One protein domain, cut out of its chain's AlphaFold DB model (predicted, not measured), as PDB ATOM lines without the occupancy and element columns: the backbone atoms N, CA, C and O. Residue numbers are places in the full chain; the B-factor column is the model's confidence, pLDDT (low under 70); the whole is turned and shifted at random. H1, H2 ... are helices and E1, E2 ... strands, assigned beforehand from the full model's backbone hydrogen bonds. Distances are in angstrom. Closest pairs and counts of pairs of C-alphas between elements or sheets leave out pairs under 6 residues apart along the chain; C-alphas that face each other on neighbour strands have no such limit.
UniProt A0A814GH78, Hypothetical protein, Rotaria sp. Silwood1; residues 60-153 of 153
ATOM      1  N   ILE A  60     -36.281  15.198   7.383       74.56
ATOM      2  CA  ILE A  60     -37.392  15.678   6.548       74.56
ATOM      3  C   ILE A  60     -37.702  17.145   6.861       74.56
ATOM      4  O   ILE A  60     -38.038  17.904   5.960       74.56
ATOM      5  N   GLY A  61     -37.563  17.532   8.127       74.81
ATOM      6  CA  GLY A  61     -37.741  18.893   8.614       74.81
ATOM      7  C   GLY A  61     -37.621  18.947  10.135       74.81
ATOM      8  O   GLY A  61     -37.640  17.914  10.813       74.81
ATOM      9  N   HIS A  62     -37.473  20.154  10.671       78.12
ATOM     10  CA  HIS A  62     -37.370  20.416  12.099       78.12
ATOM     11  C   HIS A  62     -38.054  21.729  12.449       78.12
ATOM     12  O   HIS A  62     -37.571  22.811  12.121       78.12
ATOM     13  N   TRP A  63     -39.155  21.637  13.180       80.19
ATOM     14  CA  TRP A  63     -39.935  22.799  13.576       80.19
ATOM     15  C   TRP A  63     -39.552  23.221  14.983       80.19
ATOM     16  O   TRP A  63     -39.926  22.585  15.968       80.19
ATOM     17  N   GLN A  64     -38.779  24.302  15.054       76.44
ATOM     18  CA  GLN A  64     -38.456  24.975  16.301       76.44
ATOM     19  C   GLN A  64     -39.384  26.168  16.474       76.44
ATOM     20  O   GLN A  64     -39.618  26.940  15.547       76.44
ATOM     21  N   PHE A  65     -39.874  26.354  17.692       78.62
ATOM     22  CA  PHE A  65     -40.766  27.457  18.023       78.62
ATOM     23  C   PHE A  65     -40.033  28.530  18.813       78.62
ATOM     24  O   PHE A  65     -40.640  29.135  19.678       78.62
ATOM     25  N   GLU A  66     -38.741  28.758  18.556       72.44
ATOM     26  CA  GLU A  66     -37.922  29.733  19.294       72.44
ATOM     27  C   GLU A  66     -38.280  31.188  18.967       72.44
ATOM     28  O   GLU A  66     -38.101  32.079  19.794       72.44
ATOM     29  N   ASN A  67     -38.838  31.435  17.781       73.62
ATOM     30  CA  ASN A  67     -39.174  32.770  17.307       73.62
ATOM     31  C   ASN A  67     -40.659  32.860  16.926       73.62
ATOM     32  O   ASN A  67     -41.101  32.171  16.006       73.62
ATOM     33  N   ALA A  68     -41.395  33.764  17.582       72.31
ATOM     34  CA  ALA A  68     -42.801  34.059  17.300       72.31
ATOM     35  C   ALA A  68     -43.066  34.385  15.820       72.31
ATOM     36  O   ALA A  68     -44.116  34.038  15.284       72.31
ATOM     37  N   SER A  69     -42.119  35.038  15.135       72.12
ATOM     38  CA  SER A  69     -42.264  35.381  13.714       72.12
ATOM     39  C   SER A  69     -41.958  34.224  12.765       72.12
ATOM     40  O   SER A  69     -42.122  34.370  11.559       72.12
ATOM     41  N   LYS A  70     -41.517  33.080  13.304       72.06
ATOM     42  CA  LYS A  70     -41.203  31.858  12.559       72.06
ATOM     43  C   LYS A  70     -41.962  30.639  13.091       72.06
ATOM     44  O   LYS A  70     -41.522  29.507  12.896       72.06
ATOM     45  N   LEU A  71     -43.100  30.841  13.757       74.00
ATOM     46  CA  LEU A  71     -43.923  29.727  14.229       74.00
ATOM     47  C   LEU A  71     -44.357  28.861  13.048       74.00
ATOM     48  O   LEU A  71     -45.014  29.348  12.138       74.00
ATOM     49  N   GLY A  72     -43.989  27.580  13.087       72.56
ATOM     50  CA  GLY A  72     -44.324  26.613  12.043       72.56
ATOM     51  C   GLY A  72     -43.359  26.546  10.862       72.56
ATOM     52  O   GLY A  72     -43.558  25.708   9.986       72.56
ATOM     53  N   HIS A  73     -42.284  27.333  10.878       77.12
ATOM     54  CA  HIS A  73     -41.218  27.233   9.887       77.12
ATOM     55  C   HIS A  73     -40.250  26.085  10.197       77.12
ATOM     56  O   HIS A  73     -39.942  25.791  11.357       77.12
ATOM     57  N   ASP A  74     -39.745  25.459   9.143       79.00
ATOM     58  CA  ASP A  74     -38.719  24.432   9.205       79.00
ATOM     59  C   ASP A  74     -37.327  25.062   9.346       79.00
ATOM     60  O   ASP A  74     -36.770  25.661   8.426       79.00
ATOM     61  N   SER A  75     -36.726  24.880  10.517       76.12
ATOM     62  CA  SER A  75     -35.377  25.351  10.846       76.12
ATOM     63  C   SER A  75     -34.265  24.670  10.040       76.12
ATOM     64  O   SER A  75     -33.163  25.212   9.966       76.12
ATOM     65  N   THR A  76     -34.524  23.514   9.414       72.25
ATOM     66  CA  THR A  76     -33.519  22.829   8.581       72.25
ATOM     67  C   THR A  76     -33.376  23.444   7.192       72.25
ATOM     68  O   THR A  76     -32.352  23.243   6.542       72.25
ATOM     69  N   GLY A  77     -34.405  24.153   6.714       72.31
ATOM     70  CA  GLY A  77     -34.499  24.611   5.329       72.31
ATOM     71  C   GLY A  77     -34.651  23.486   4.294       72.31
ATOM     72  O   GLY A  77     -34.540  23.754   3.098       72.31
ATOM     73  N   ILE A  78     -34.894  22.238   4.720       71.69
ATOM     74  CA  ILE A  78     -35.071  21.084   3.824       71.69
ATOM     75  C   ILE A  78     -36.420  21.183   3.112       71.69
ATOM     76  O   ILE A  78     -36.518  20.937   1.905       71.69
ATOM     77  N   THR A  79     -37.465  21.603   3.825       69.88
ATOM     78  CA  THR A  79     -38.760  21.899   3.210       69.88
ATOM     79  C   THR A  79     -38.708  23.252   2.502       69.88
ATOM     80  O   THR A  79     -39.047  24.304   3.031       69.88
ATOM     81  N   SER A  80     -38.288  23.210   1.237       56.34
ATOM     82  CA  SER A  80     -38.076  24.361   0.338       56.34
ATOM     83  C   SER A  80     -39.236  25.364   0.182       56.34
ATOM     84  O   SER A  80     -39.076  26.356  -0.523       56.34
ATOM     85  N   ASN A  81     -40.408  25.132   0.787       60.56
ATOM     86  CA  ASN A  81     -41.567  26.010   0.645       60.56
ATOM     87  C   ASN A  81     -42.321  26.354   1.944       60.56
ATOM     88  O   ASN A  81     -43.373  26.972   1.809       60.56
ATOM     89  N   ASP A  82     -41.855  25.971   3.146       63.91
ATOM     90  CA  ASP A  82     -42.472  26.339   4.447       63.91
ATOM     91  C   ASP A  82     -44.019  26.370   4.424       63.91
ATOM     92  O   ASP A  82     -44.673  27.289   4.918       63.91
ATOM     93  N   ARG A  83     -44.649  25.382   3.770       68.31
ATOM     94  CA  ARG A  83     -46.093  25.419   3.475       68.31
ATOM     95  C   ARG A  83     -46.938  24.994   4.670       68.31
ATOM     96  O   ARG A  83     -47.878  24.228   4.513       68.31
ATOM     97  N   PHE A  84     -46.620  25.433   5.874       76.88
ATOM     98  CA  PHE A  84     -47.465  25.112   7.015       76.88
ATOM     99  C   PHE A  84     -48.763  25.928   6.963       76.88
ATOM    100  O   PHE A  84     -48.839  26.998   6.357       76.88
ATOM    101  N   SER A  85     -49.805  25.412   7.604       83.00
ATOM    102  CA  SER A  85     -51.009  26.196   7.875       83.00
ATOM    103  C   SER A  85     -51.284  26.209   9.369       83.00
ATOM    104  O   SER A  85     -51.225  25.177  10.038       83.00
ATOM    105  N   LEU A  86     -51.555  27.403   9.890       83.62
ATOM    106  CA  LEU A  86     -51.999  27.611  11.260       83.62
ATOM    107  C   LEU A  86     -53.492  27.903  11.245       83.62
ATOM    108  O   LEU A  86     -53.967  28.744  10.483       83.62
ATOM    109  N   THR A  87     -54.222  27.199  12.097       87.56
ATOM    110  CA  THR A  87     -55.605  27.529  12.447       87.56
ATOM    111  C   THR A  87     -55.610  28.051  13.878       87.56
ATOM    112  O   THR A  87     -54.864  27.537  14.712       87.56
ATOM    113  N   GLY A  88     -56.427  29.068  14.156       85.62
ATOM    114  CA  GLY A  88     -56.471  29.735  15.460       85.62
ATOM    115  C   GLY A  88     -55.331  30.739  15.673       85.62
ATOM    116  O   GLY A  88     -54.708  31.205  14.718       85.62
ATOM    117  N   GLN A  89     -55.087  31.092  16.937       83.62
ATOM    118  CA  GLN A  89     -53.983  31.960  17.357       83.62
ATOM    119  C   GLN A  89     -53.154  31.240  18.421       83.62
ATOM    120  O   GLN A  89     -53.292  31.525  19.612       83.62
ATOM    121  N   PRO A  90     -52.312  30.280  18.005       81.69
ATOM    122  CA  PRO A  90     -51.480  29.568  18.951       81.69
ATOM    123  C   PRO A  90     -50.501  30.539  19.609       81.69
ATOM    124  O   PRO A  90     -49.942  31.427  18.959       81.69
ATOM    125  N   GLN A  91     -50.307  30.366  20.910       83.00
ATOM    126  CA  GLN A  91     -49.403  31.207  21.682       83.00
ATOM    127  C   GLN A  91     -48.008  30.595  21.715       83.00
ATOM    128  O   GLN A  91     -47.823  29.396  21.502       83.00
ATOM    129  N   GLN A  92     -47.014  31.435  21.973       84.94
ATOM    130  CA  GLN A  92     -45.660  30.992  22.251       84.94
ATOM    131  C   GLN A  92     -45.393  31.210  23.735       84.94
ATOM    132  O   GLN A  92     -45.531  32.326  24.235       84.94
ATOM    133  N   GLU A  93     -44.981  30.158  24.431       83.44
ATOM    134  CA  GLU A  93     -44.617  30.232  25.843       83.44
ATOM    135  C   GLU A  93     -43.200  29.722  26.070       83.44
ATOM    136  O   GLU A  93     -42.642  28.998  25.247       83.44
ATOM    137  N   THR A  94     -42.593  30.098  27.198       79.50
ATOM    138  CA  THR A  94     -41.293  29.547  27.595       79.50
ATOM    139  C   THR A  94     -41.499  28.200  28.270       79.50
ATOM    140  O   THR A  94     -42.048  28.109  29.364       79.50
ATOM    141  N   CYS A  95     -41.020  27.153  27.613       72.19
ATOM    142  CA  CYS A  95     -41.226  25.764  27.981       72.19
ATOM    143  C   CYS A  95     -39.929  25.127  28.491       72.19
ATOM    144  O   CYS A  95     -38.858  25.740  28.457       72.19
ATOM    145  N   PHE A  96     -39.994  23.867  28.945       64.31
ATOM    146  CA  PHE A  96     -38.819  23.178  29.496       64.31
ATOM    147  C   PHE A  96     -37.639  23.171  28.528       64.31
ATOM    148  O   PHE A  96     -36.504  23.306  28.973       64.31
ATOM    149  N   LEU A  97     -37.909  23.070  27.221       60.91
ATOM    150  CA  LEU A  97     -36.919  23.075  26.146       60.91
ATOM    151  C   LEU A  97     -36.596  24.445  25.529       60.91
ATOM    152  O   LEU A  97     -35.799  24.504  24.596       60.91
ATOM    153  N   GLY A  98     -37.116  25.541  26.075       72.06
ATOM    154  CA  GLY A  98     -37.088  26.851  25.422       72.06
ATOM    155  C   GLY A  98     -38.475  27.205  24.898       72.06
ATOM    156  O   GLY A  98     -39.444  26.589  25.330       72.06
ATOM    157  N   PRO A  99     -38.613  28.207  24.024       80.00
ATOM    158  CA  PRO A  99     -39.933  28.625  23.585       80.00
ATOM    159  C   PRO A  99     -40.669  27.509  22.817       80.00
ATOM    160  O   PRO A  99     -40.079  26.844  21.964       80.00
ATOM    161  N   CYS A 100     -41.940  27.267  23.147       79.31
ATOM    162  CA  CYS A 100     -42.774  26.244  22.518       79.31
ATOM    163  C   CYS A 100     -44.148  26.774  22.100       79.31
ATOM    164  O   CYS A 100     -44.600  27.812  22.582       79.31
ATOM    165  N   LEU A 101     -44.791  26.058  21.174       84.81
ATOM    166  CA  LEU A 101     -46.132  26.367  20.688       84.81
ATOM    167  C   LEU A 101     -47.183  25.813  21.655       84.81
ATOM    168  O   LEU A 101     -47.196  24.613  21.934       84.81
ATOM    169  N   VAL A 102     -48.085  26.672  22.115       84.12
ATOM    170  CA  VAL A 102     -49.228  26.301  22.950       84.12
ATOM    171  C   VAL A 102     -50.474  26.224  22.080       84.12
ATOM    172  O   VAL A 102     -50.875  27.202  21.443       84.12
ATOM    173  N   LEU A 103     -51.072  25.034  22.049       84.88
ATOM    174  CA  LEU A 103     -52.318  24.748  21.347       84.88
ATOM    175  C   LEU A 103     -53.442  24.627  22.380       84.88
ATOM    176  O   LEU A 103     -53.463  23.698  23.183       84.88
ATOM    177  N   ASP A 104     -54.381  25.564  22.347       82.62
ATOM    178  CA  ASP A 104     -55.507  25.708  23.285       82.62
ATOM    179  C   ASP A 104     -56.702  24.780  22.983       82.62
ATOM    180  O   ASP A 104     -57.790  24.940  23.534       82.62
ATOM    181  N   GLY A 105     -56.525  23.819  22.074       83.19
ATOM    182  CA  GLY A 105     -57.590  22.946  21.573       83.19
ATOM    183  C   GLY A 105     -58.480  23.580  20.496       83.19
ATOM    184  O   GLY A 105     -59.260  22.866  19.872       83.19
ATOM    185  N   GLN A 106     -58.345  24.885  20.237       86.25
ATOM    186  CA  GLN A 106     -58.966  25.583  19.100       86.25
ATOM    187  C   GLN A 106     -57.936  25.941  18.022       86.25
ATOM    188  O   GLN A 106     -58.288  26.164  16.862       86.25
ATOM    189  N   SER A 107     -56.661  25.966  18.402       88.06
ATOM    190  CA  SER A 107     -55.526  26.217  17.530       88.06
ATOM    191  C   SER A 107     -54.865  24.913  17.088       88.06
ATOM    192  O   SER A 107     -54.742  23.961  17.860       88.06
ATOM    193  N   SER A 108     -54.383  24.873  15.847       86.38
ATOM    194  CA  SER A 108     -53.654  23.725  15.301       86.38
ATOM    195  C   SER A 108     -52.608  24.158  14.286       86.38
ATOM    196  O   SER A 108     -52.833  25.102  13.527       86.38
ATOM    197  N   ILE A 109     -51.509  23.409  14.212       84.06
ATOM    198  CA  ILE A 109     -50.526  23.514  13.138       84.06
ATOM    199  C   ILE A 109     -50.605  22.283  12.240       84.06
ATOM    200  O   ILE A 109     -50.558  21.150  12.715       84.06
ATOM    201  N   ASN A 110     -50.716  22.513  10.938       83.38
ATOM    202  CA  ASN A 110     -50.604  21.475   9.928       83.38
ATOM    203  C   ASN A 110     -49.288  21.663   9.173       83.38
ATOM    204  O   ASN A 110     -49.086  22.674   8.495       83.38
ATOM    205  N   ILE A 111     -48.400  20.688   9.334       78.50
ATOM    206  CA  ILE A 111     -47.072  20.654   8.736       78.50
ATOM    207  C   ILE A 111     -47.140  19.698   7.543       78.50
ATOM    208  O   ILE A 111     -47.260  18.488   7.753       78.50
ATOM    209  N   PRO A 112     -47.072  20.186   6.293       70.62
ATOM    210  CA  PRO A 112     -47.026  19.287   5.159       70.62
ATOM    211  C   PRO A 112     -45.659  18.615   5.109       70.62
ATOM    212  O   PRO A 112     -44.627  19.257   4.928       70.62
ATOM    213  N   VAL A 113     -45.663  17.296   5.200       66.88
ATOM    214  CA  VAL A 113     -44.539  16.508   4.707       66.88
ATOM    215  C   VAL A 113     -44.721  16.418   3.189       66.88
ATOM    216  O   VAL A 113     -45.832  16.143   2.729       66.88
ATOM    217  N   HIS A 114     -43.684  16.728   2.398       65.12
ATOM    218  CA  HIS A 114     -43.756  16.595   0.935       65.12
ATOM    219  C   HIS A 114     -44.125  15.155   0.536       65.12
ATOM    220  O   HIS A 114     -44.108  14.254   1.374       65.12
ATOM    221  N   ASP A 115     -44.476  14.939  -0.739       64.19
ATOM    222  CA  ASP A 115     -44.858  13.614  -1.248       64.19
ATOM    223  C   ASP A 115     -43.879  12.543  -0.744       64.19
ATOM    224  O   ASP A 115     -42.691  12.561  -1.073       64.19
ATOM    225  N   ILE A 116     -44.406  11.626   0.073       63.31
ATOM    226  CA  ILE A 116     -43.679  10.557   0.765       63.31
ATOM    227  C   ILE A 116     -42.783   9.760  -0.201       63.31
ATOM    228  O   ILE A 116     -41.715   9.285   0.186       63.31
ATOM    229  N   ARG A 117     -43.163   9.696  -1.486       64.31
ATOM    230  CA  ARG A 117     -42.415   9.052  -2.578       64.31
ATOM    231  C   ARG A 117     -41.035   9.656  -2.842       64.31
ATOM    232  O   ARG A 117     -40.190   8.981  -3.422       64.31
ATOM    233  N   GLN A 118     -40.779  10.894  -2.425       67.88
ATOM    234  CA  GLN A 118     -39.488  11.561  -2.621       67.88
ATOM    235  C   GLN A 118     -38.403  11.051  -1.665       67.88
ATOM    236  O   GLN A 118     -37.221  11.133  -1.987       67.88
ATOM    237  N   TYR A 119     -38.788  10.503  -0.509       68.62
ATOM    238  CA  TYR A 119     -37.848  10.170   0.563       68.62
ATOM    239  C   TYR A 119     -37.264   8.756   0.472       68.62
ATOM    240  O   TYR A 119     -36.401   8.419   1.278       68.62
ATOM    241  N   GLN A 120     -37.710   7.940  -0.498       68.69
ATOM    242  CA  GLN A 120     -37.212   6.575  -0.754       68.69
ATOM    243  C   GLN A 120     -37.057   5.726   0.530       68.69
ATOM    244  O   GLN A 120     -36.111   4.950   0.660       68.69
ATOM    245  N   THR A 121     -37.960   5.906   1.500       67.88
ATOM    246  CA  THR A 121     -37.938   5.221   2.799       67.88
ATOM    247  C   THR A 121     -39.335   4.812   3.207       67.88
ATOM    248  O   THR A 121     -40.243   5.639   3.246       67.88
ATOM    249  N   ASP A 122     -39.482   3.545   3.576       66.69
ATOM    250  CA  ASP A 122     -40.748   2.963   4.017       66.69
ATOM    251  C   ASP A 122     -41.024   3.285   5.485       66.69
ATOM    252  O   ASP A 122     -42.145   3.108   5.946       66.69
ATOM    253  N   ILE A 123     -40.009   3.739   6.228       68.69
ATOM    254  CA  ILE A 123     -40.081   4.024   7.661       68.69
ATOM    255  C   ILE A 123     -39.945   5.526   7.878       68.69
ATOM    256  O   ILE A 123     -38.952   6.141   7.481       68.69
ATOM    257  N   PHE A 124     -40.923   6.087   8.578       72.75
ATOM    258  CA  PHE A 124     -40.931   7.471   9.031       72.75
ATOM    259  C   PHE A 124     -40.853   7.506  10.548       72.75
ATOM    260  O   PHE A 124     -41.451   6.666  11.219       72.75
ATOM    261  N   CYS A 125     -40.132   8.488  11.083       70.06
ATOM    262  CA  CYS A 125     -39.991   8.710  12.515       70.06
ATOM    263  C   CYS A 125     -40.278  10.175  12.835       70.06
ATOM    264  O   CYS A 125     -39.776  11.073  12.164       70.06
ATOM    265  N   VAL A 126     -41.041  10.414  13.896       75.88
ATOM    266  CA  VAL A 126     -41.341  11.741  14.435       75.88
ATOM    267  C   VAL A 126     -40.982  11.749  15.912       75.88
ATOM    268  O   VAL A 126     -41.320  10.816  16.634       75.88
ATOM    269  N   SER A 127     -40.317  12.810  16.368       74.62
ATOM    270  CA  SER A 127     -40.043  13.068  17.783       74.62
ATOM    271  C   SER A 127     -40.632  14.422  18.166       74.62
ATOM    272  O   SER A 127     -40.278  15.437  17.575       74.62
ATOM    273  N   LEU A 128     -41.488  14.434  19.185       76.44
ATOM    274  CA  LEU A 128     -42.177  15.617  19.696       76.44
ATOM    275  C   LEU A 128     -42.001  15.732  21.211       76.44
ATOM    276  O   LEU A 128     -41.877  14.729  21.922       76.44
ATOM    277  N   TRP A 129     -42.051  16.969  21.696       72.81
ATOM    278  CA  TRP A 129     -42.174  17.295  23.112       72.81
ATOM    279  C   TRP A 129     -43.571  17.819  23.391       72.81
ATOM    280  O   TRP A 129     -44.056  18.701  22.692       72.81
ATOM    281  N   LEU A 130     -44.199  17.260  24.416       76.75
ATOM    282  CA  LEU A 130     -45.548  17.593  24.839       76.75
ATOM    283  C   LEU A 130     -45.509  17.993  26.309       76.75
ATOM    284  O   LEU A 130     -44.795  17.387  27.111       76.75
ATOM    285  N   MET A 131     -46.277  19.014  26.654       75.06
ATOM    286  CA  MET A 131     -46.538  19.382  28.035       75.06
ATOM    287  C   MET A 131     -47.931  18.894  28.400       75.06
ATOM    288  O   MET A 131     -48.904  19.334  27.794       75.06
ATOM    289  N   ASP A 132     -48.022  18.040  29.410       70.50
ATOM    290  CA  ASP A 132     -49.298  17.694  30.019       70.50
ATOM    291  C   ASP A 132     -49.495  18.526  31.282       70.50
ATOM    292  O   ASP A 132     -48.650  18.533  32.187       70.50
ATOM    293  N   THR A 133     -50.646  19.181  31.367       69.19
ATOM    294  CA  THR A 133     -51.142  19.810  32.589       69.19
ATOM    295  C   THR A 133     -52.167  18.884  33.238       69.19
ATOM    296  O   THR A 133     -53.075  18.368  32.591       69.19
ATOM    297  N   TYR A 134     -52.014  18.626  34.535       74.19
ATOM    298  CA  TYR A 134     -52.962  17.834  35.319       74.19
ATOM    299  C   TYR A 134     -53.176  18.494  36.687       74.19
ATOM    300  O   TYR A 134     -52.357  19.315  37.100       74.19
ATOM    301  N   PRO A 135     -54.241  18.148  37.436       71.38
ATOM    302  CA  PRO A 135     -54.574  18.812  38.704       71.38
ATOM    303  C   PRO A 135     -53.483  18.781  39.797       71.38
ATOM    304  O   PRO A 135     -53.644  19.428  40.824       71.38
ATOM    305  N   GLY A 136     -52.388  18.038  39.598       74.06
ATOM    306  CA  GLY A 136     -51.239  17.954  40.506       74.06
ATOM    307  C   GLY A 136     -49.950  18.600  39.986       74.06
ATOM    308  O   GLY A 136     -48.934  18.512  40.670       74.06
ATOM    309  N   GLY A 137     -49.958  19.225  38.801       76.25
ATOM    310  CA  GLY A 137     -48.797  19.933  38.266       76.25
ATOM    311  C   GLY A 137     -48.621  19.822  36.753       76.25
ATOM    312  O   GLY A 137     -49.551  19.537  35.999       76.25
ATOM    313  N   ILE A 138     -47.387  20.077  36.320       72.19
ATOM    314  CA  ILE A 138     -46.962  20.042  34.919       72.19
ATOM    315  C   ILE A 138     -46.013  18.858  34.739       72.19
ATOM    316  O   ILE A 138     -45.083  18.681  35.526       72.19
ATOM    317  N   SER A 139     -46.226  18.055  33.698       73.19
ATOM    318  CA  SER A 139     -45.291  17.008  33.283       73.19
ATOM    319  C   SER A 139     -44.900  17.208  31.831       73.19
ATOM    320  O   SER A 139     -45.751  17.339  30.958       73.19
ATOM    321  N   TRP A 140     -43.603  17.142  31.556       67.50
ATOM    322  CA  TRP A 140     -43.092  17.102  30.193       67.50
ATOM    323  C   TRP A 140     -42.988  15.655  29.741       67.50
ATOM    324  O   TRP A 140     -42.430  14.808  30.439       67.50
ATOM    325  N   ARG A 141     -43.547  15.364  28.573       64.88
ATOM    326  CA  ARG A 141     -43.476  14.058  27.935       64.88
ATOM    327  C   ARG A 141     -42.904  14.196  26.553       64.88
ATOM    328  O   ARG A 141     -42.895  15.256  25.934       64.88
ATOM    329  N   THR A 142     -42.441  13.067  26.057       63.94
ATOM    330  CA  THR A 142     -41.900  13.002  24.720       63.94
ATOM    331  C   THR A 142     -42.552  11.874  23.967       63.94
ATOM    332  O   THR A 142     -42.495  10.728  24.420       63.94
ATOM    333  N   ALA A 143     -43.144  12.201  22.828       62.53
ATOM    334  CA  ALA A 143     -43.725  11.227  21.931       62.53
ATOM    335  C   ALA A 143     -42.720  10.965  20.814       62.53
ATOM    336  O   ALA A 143     -42.287  11.895  20.137       62.53
ATOM    337  N   ILE A 144     -42.325   9.706  20.652       62.88
ATOM    338  CA  ILE A 144     -41.648   9.260  19.440       62.88
ATOM    339  C   ILE A 144     -42.578   8.263  18.777       62.88
ATOM    340  O   ILE A 144     -42.954   7.267  19.391       62.88
ATOM    341  N   GLY A 145     -42.980   8.577  17.555       61.19
ATOM    342  CA  GLY A 145     -43.759   7.691  16.713       61.19
ATOM    343  C   GLY A 145     -42.905   7.256  15.542       61.19
ATOM    344  O   GLY A 145     -42.165   8.065  14.984       61.19
ATOM    345  N   SER A 146     -43.022   5.995  15.157       65.56
ATOM    346  CA  SER A 146     -42.623   5.564  13.829       65.56
ATOM    347  C   SER A 146     -43.787   4.861  13.161       65.56
ATOM    348  O   SER A 146     -44.597   4.208  13.817       65.56
ATOM    349  N   TRP A 147     -43.900   5.032  11.853       67.50
ATOM    350  CA  TRP A 147     -44.860   4.285  11.058       67.50
ATOM    351  C   TRP A 147     -44.191   3.803   9.786       67.50
ATOM    352  O   TRP A 147     -43.278   4.443   9.257       67.50
ATOM    353  N   GLN A 148     -44.654   2.649   9.321       69.50
ATOM    354  CA  GLN A 148     -44.319   2.162   8.001       69.50
ATOM    355  C   GLN A 148     -45.386   2.632   7.027       69.50
ATOM    356  O   GLN A 148     -46.571   2.376   7.241       69.50
ATOM    357  N   HIS A 149     -44.979   3.331   5.972       62.31
ATOM    358  CA  HIS A 149     -45.867   3.577   4.849       62.31
ATOM    359  C   HIS A 149     -45.670   2.440   3.845       62.31
ATOM    360  O   HIS A 149     -44.591   2.334   3.261       62.31
ATOM    361  N   PRO A 150     -46.674   1.577   3.609       58.69
ATOM    362  CA  PRO A 150     -46.559   0.583   2.557       58.69
ATOM    363  C   PRO A 150     -46.523   1.330   1.221       58.69
ATOM    364  O   PRO A 150     -47.489   1.992   0.847       58.69
ATOM    365  N   PHE A 151     -45.402   1.272   0.501       57.16
ATOM    366  CA  PHE A 151     -45.353   1.742  -0.890       57.16
ATOM    367  C   PHE A 151     -46.045   0.776  -1.858       57.16
ATOM    368  O   PHE A 151     -46.255   1.127  -3.014       57.16
ATOM    369  N   ASN A 152     -46.444  -0.403  -1.370       47.81
ATOM    370  CA  ASN A 152     -47.116  -1.450  -2.128       47.81
ATOM    371  C   ASN A 152     -48.371  -1.927  -1.374       47.81
ATOM    372  O   ASN A 152     -48.285  -2.823  -0.535       47.81
ATOM    373  N   ALA A 153     -49.517  -1.319  -1.675       44.00
ATOM    374  CA  ALA A 153     -50.847  -1.895  -1.480       44.00
ATOM    375  C   ALA A 153     -51.706  -1.538  -2.696       44.00
ATOM    376  O   ALA A 153     -51.665  -0.353  -3.101       44.00
TER     377      ALA A 153
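What this domain is: This is residues 60 to 153 of the 153 residues of the protein "Hypothetical protein" of Rotaria sp. Silwood1 (UniProt A0A814GH78). A long hairpin of two strands, E5 and E6, runs along one side of the domain, and facing it across a gap lies a looser part made of two small strand pairs, E1 with E4 and E2 with E3, and the looping residues 60 to 84. The short helix H1 sits at one end, where the chain passes from that part into the hairpin; at the other end the hairpin's tip, residues 133 to 138, sticks out. The printed part has 94 residues with one named helix and six named strands, in the order E1, E2, E3, E4, H1, E5, E6, and the strands make three separate antiparallel sheets of two. The class is mostly strand, though only 44 of the 94 residues are in named elements. The whole is elongated, spanning 46 by 29 by 23 A, and only just loose, close to compact, with a radius of gyration of the C-alphas of 15.1 A.

Where its parts are: Start at C-alpha 60, at (-37.392, 15.678, 6.548); from there residues 60 to 84 hold no named element. Find C-alpha 85 at (-51.009, 26.196, 7.875), where E1 begins and runs to residue 87. E2 follows at residues 91 to 95, 11.7 A long, and E3 at residues 98 to 102, 12.4 A long. Next come E4, residues 108 to 110, and H1, residues 116 to 119. E5 takes residues 123 to 134, 33.5 A, and E6 residues 137 to 148, 35.4 A, ending at C-alpha 148 at (-44.319, 2.162, 8.001).

How they stand to each other: Look first at E5 and E6, a hairpin of antiparallel strands at 163 degrees; N 128 and O 143 are 2.8 A apart, within hydrogen-bond range, as are N 137 and O 134 at 2.9 A. E3 is near E5, with 6 pairs of C-alphas within 10 A. E2 and E5 are only just apart, their closest C-alphas 8.3 A from each other. E2 and E3 form a hairpin too, antiparallel at 142 degrees, with N 95 and O 98 at 2.8 A. E1 and E4 are antiparallel at 163 degrees, with N 87 and O 108 at 2.9 A. E4 and E5 are apart, and so are H1 and E6. H1 is too short for an O i to N i+4 pair; its one O i to N i+3 pair is within range.

The domain as a whole: The two C-alphas farthest apart are those of Gly 136 and Asn 152, at 47.0 A. The printed part has no cut and ends at residue 153, the chain's last. The six links between named elements are tight. Mean pLDDT of the printed part is 72.8; 33 residues are under 70, namely 79 to 83, 96 to 97, 113 to 123, 133 and 140 to 153.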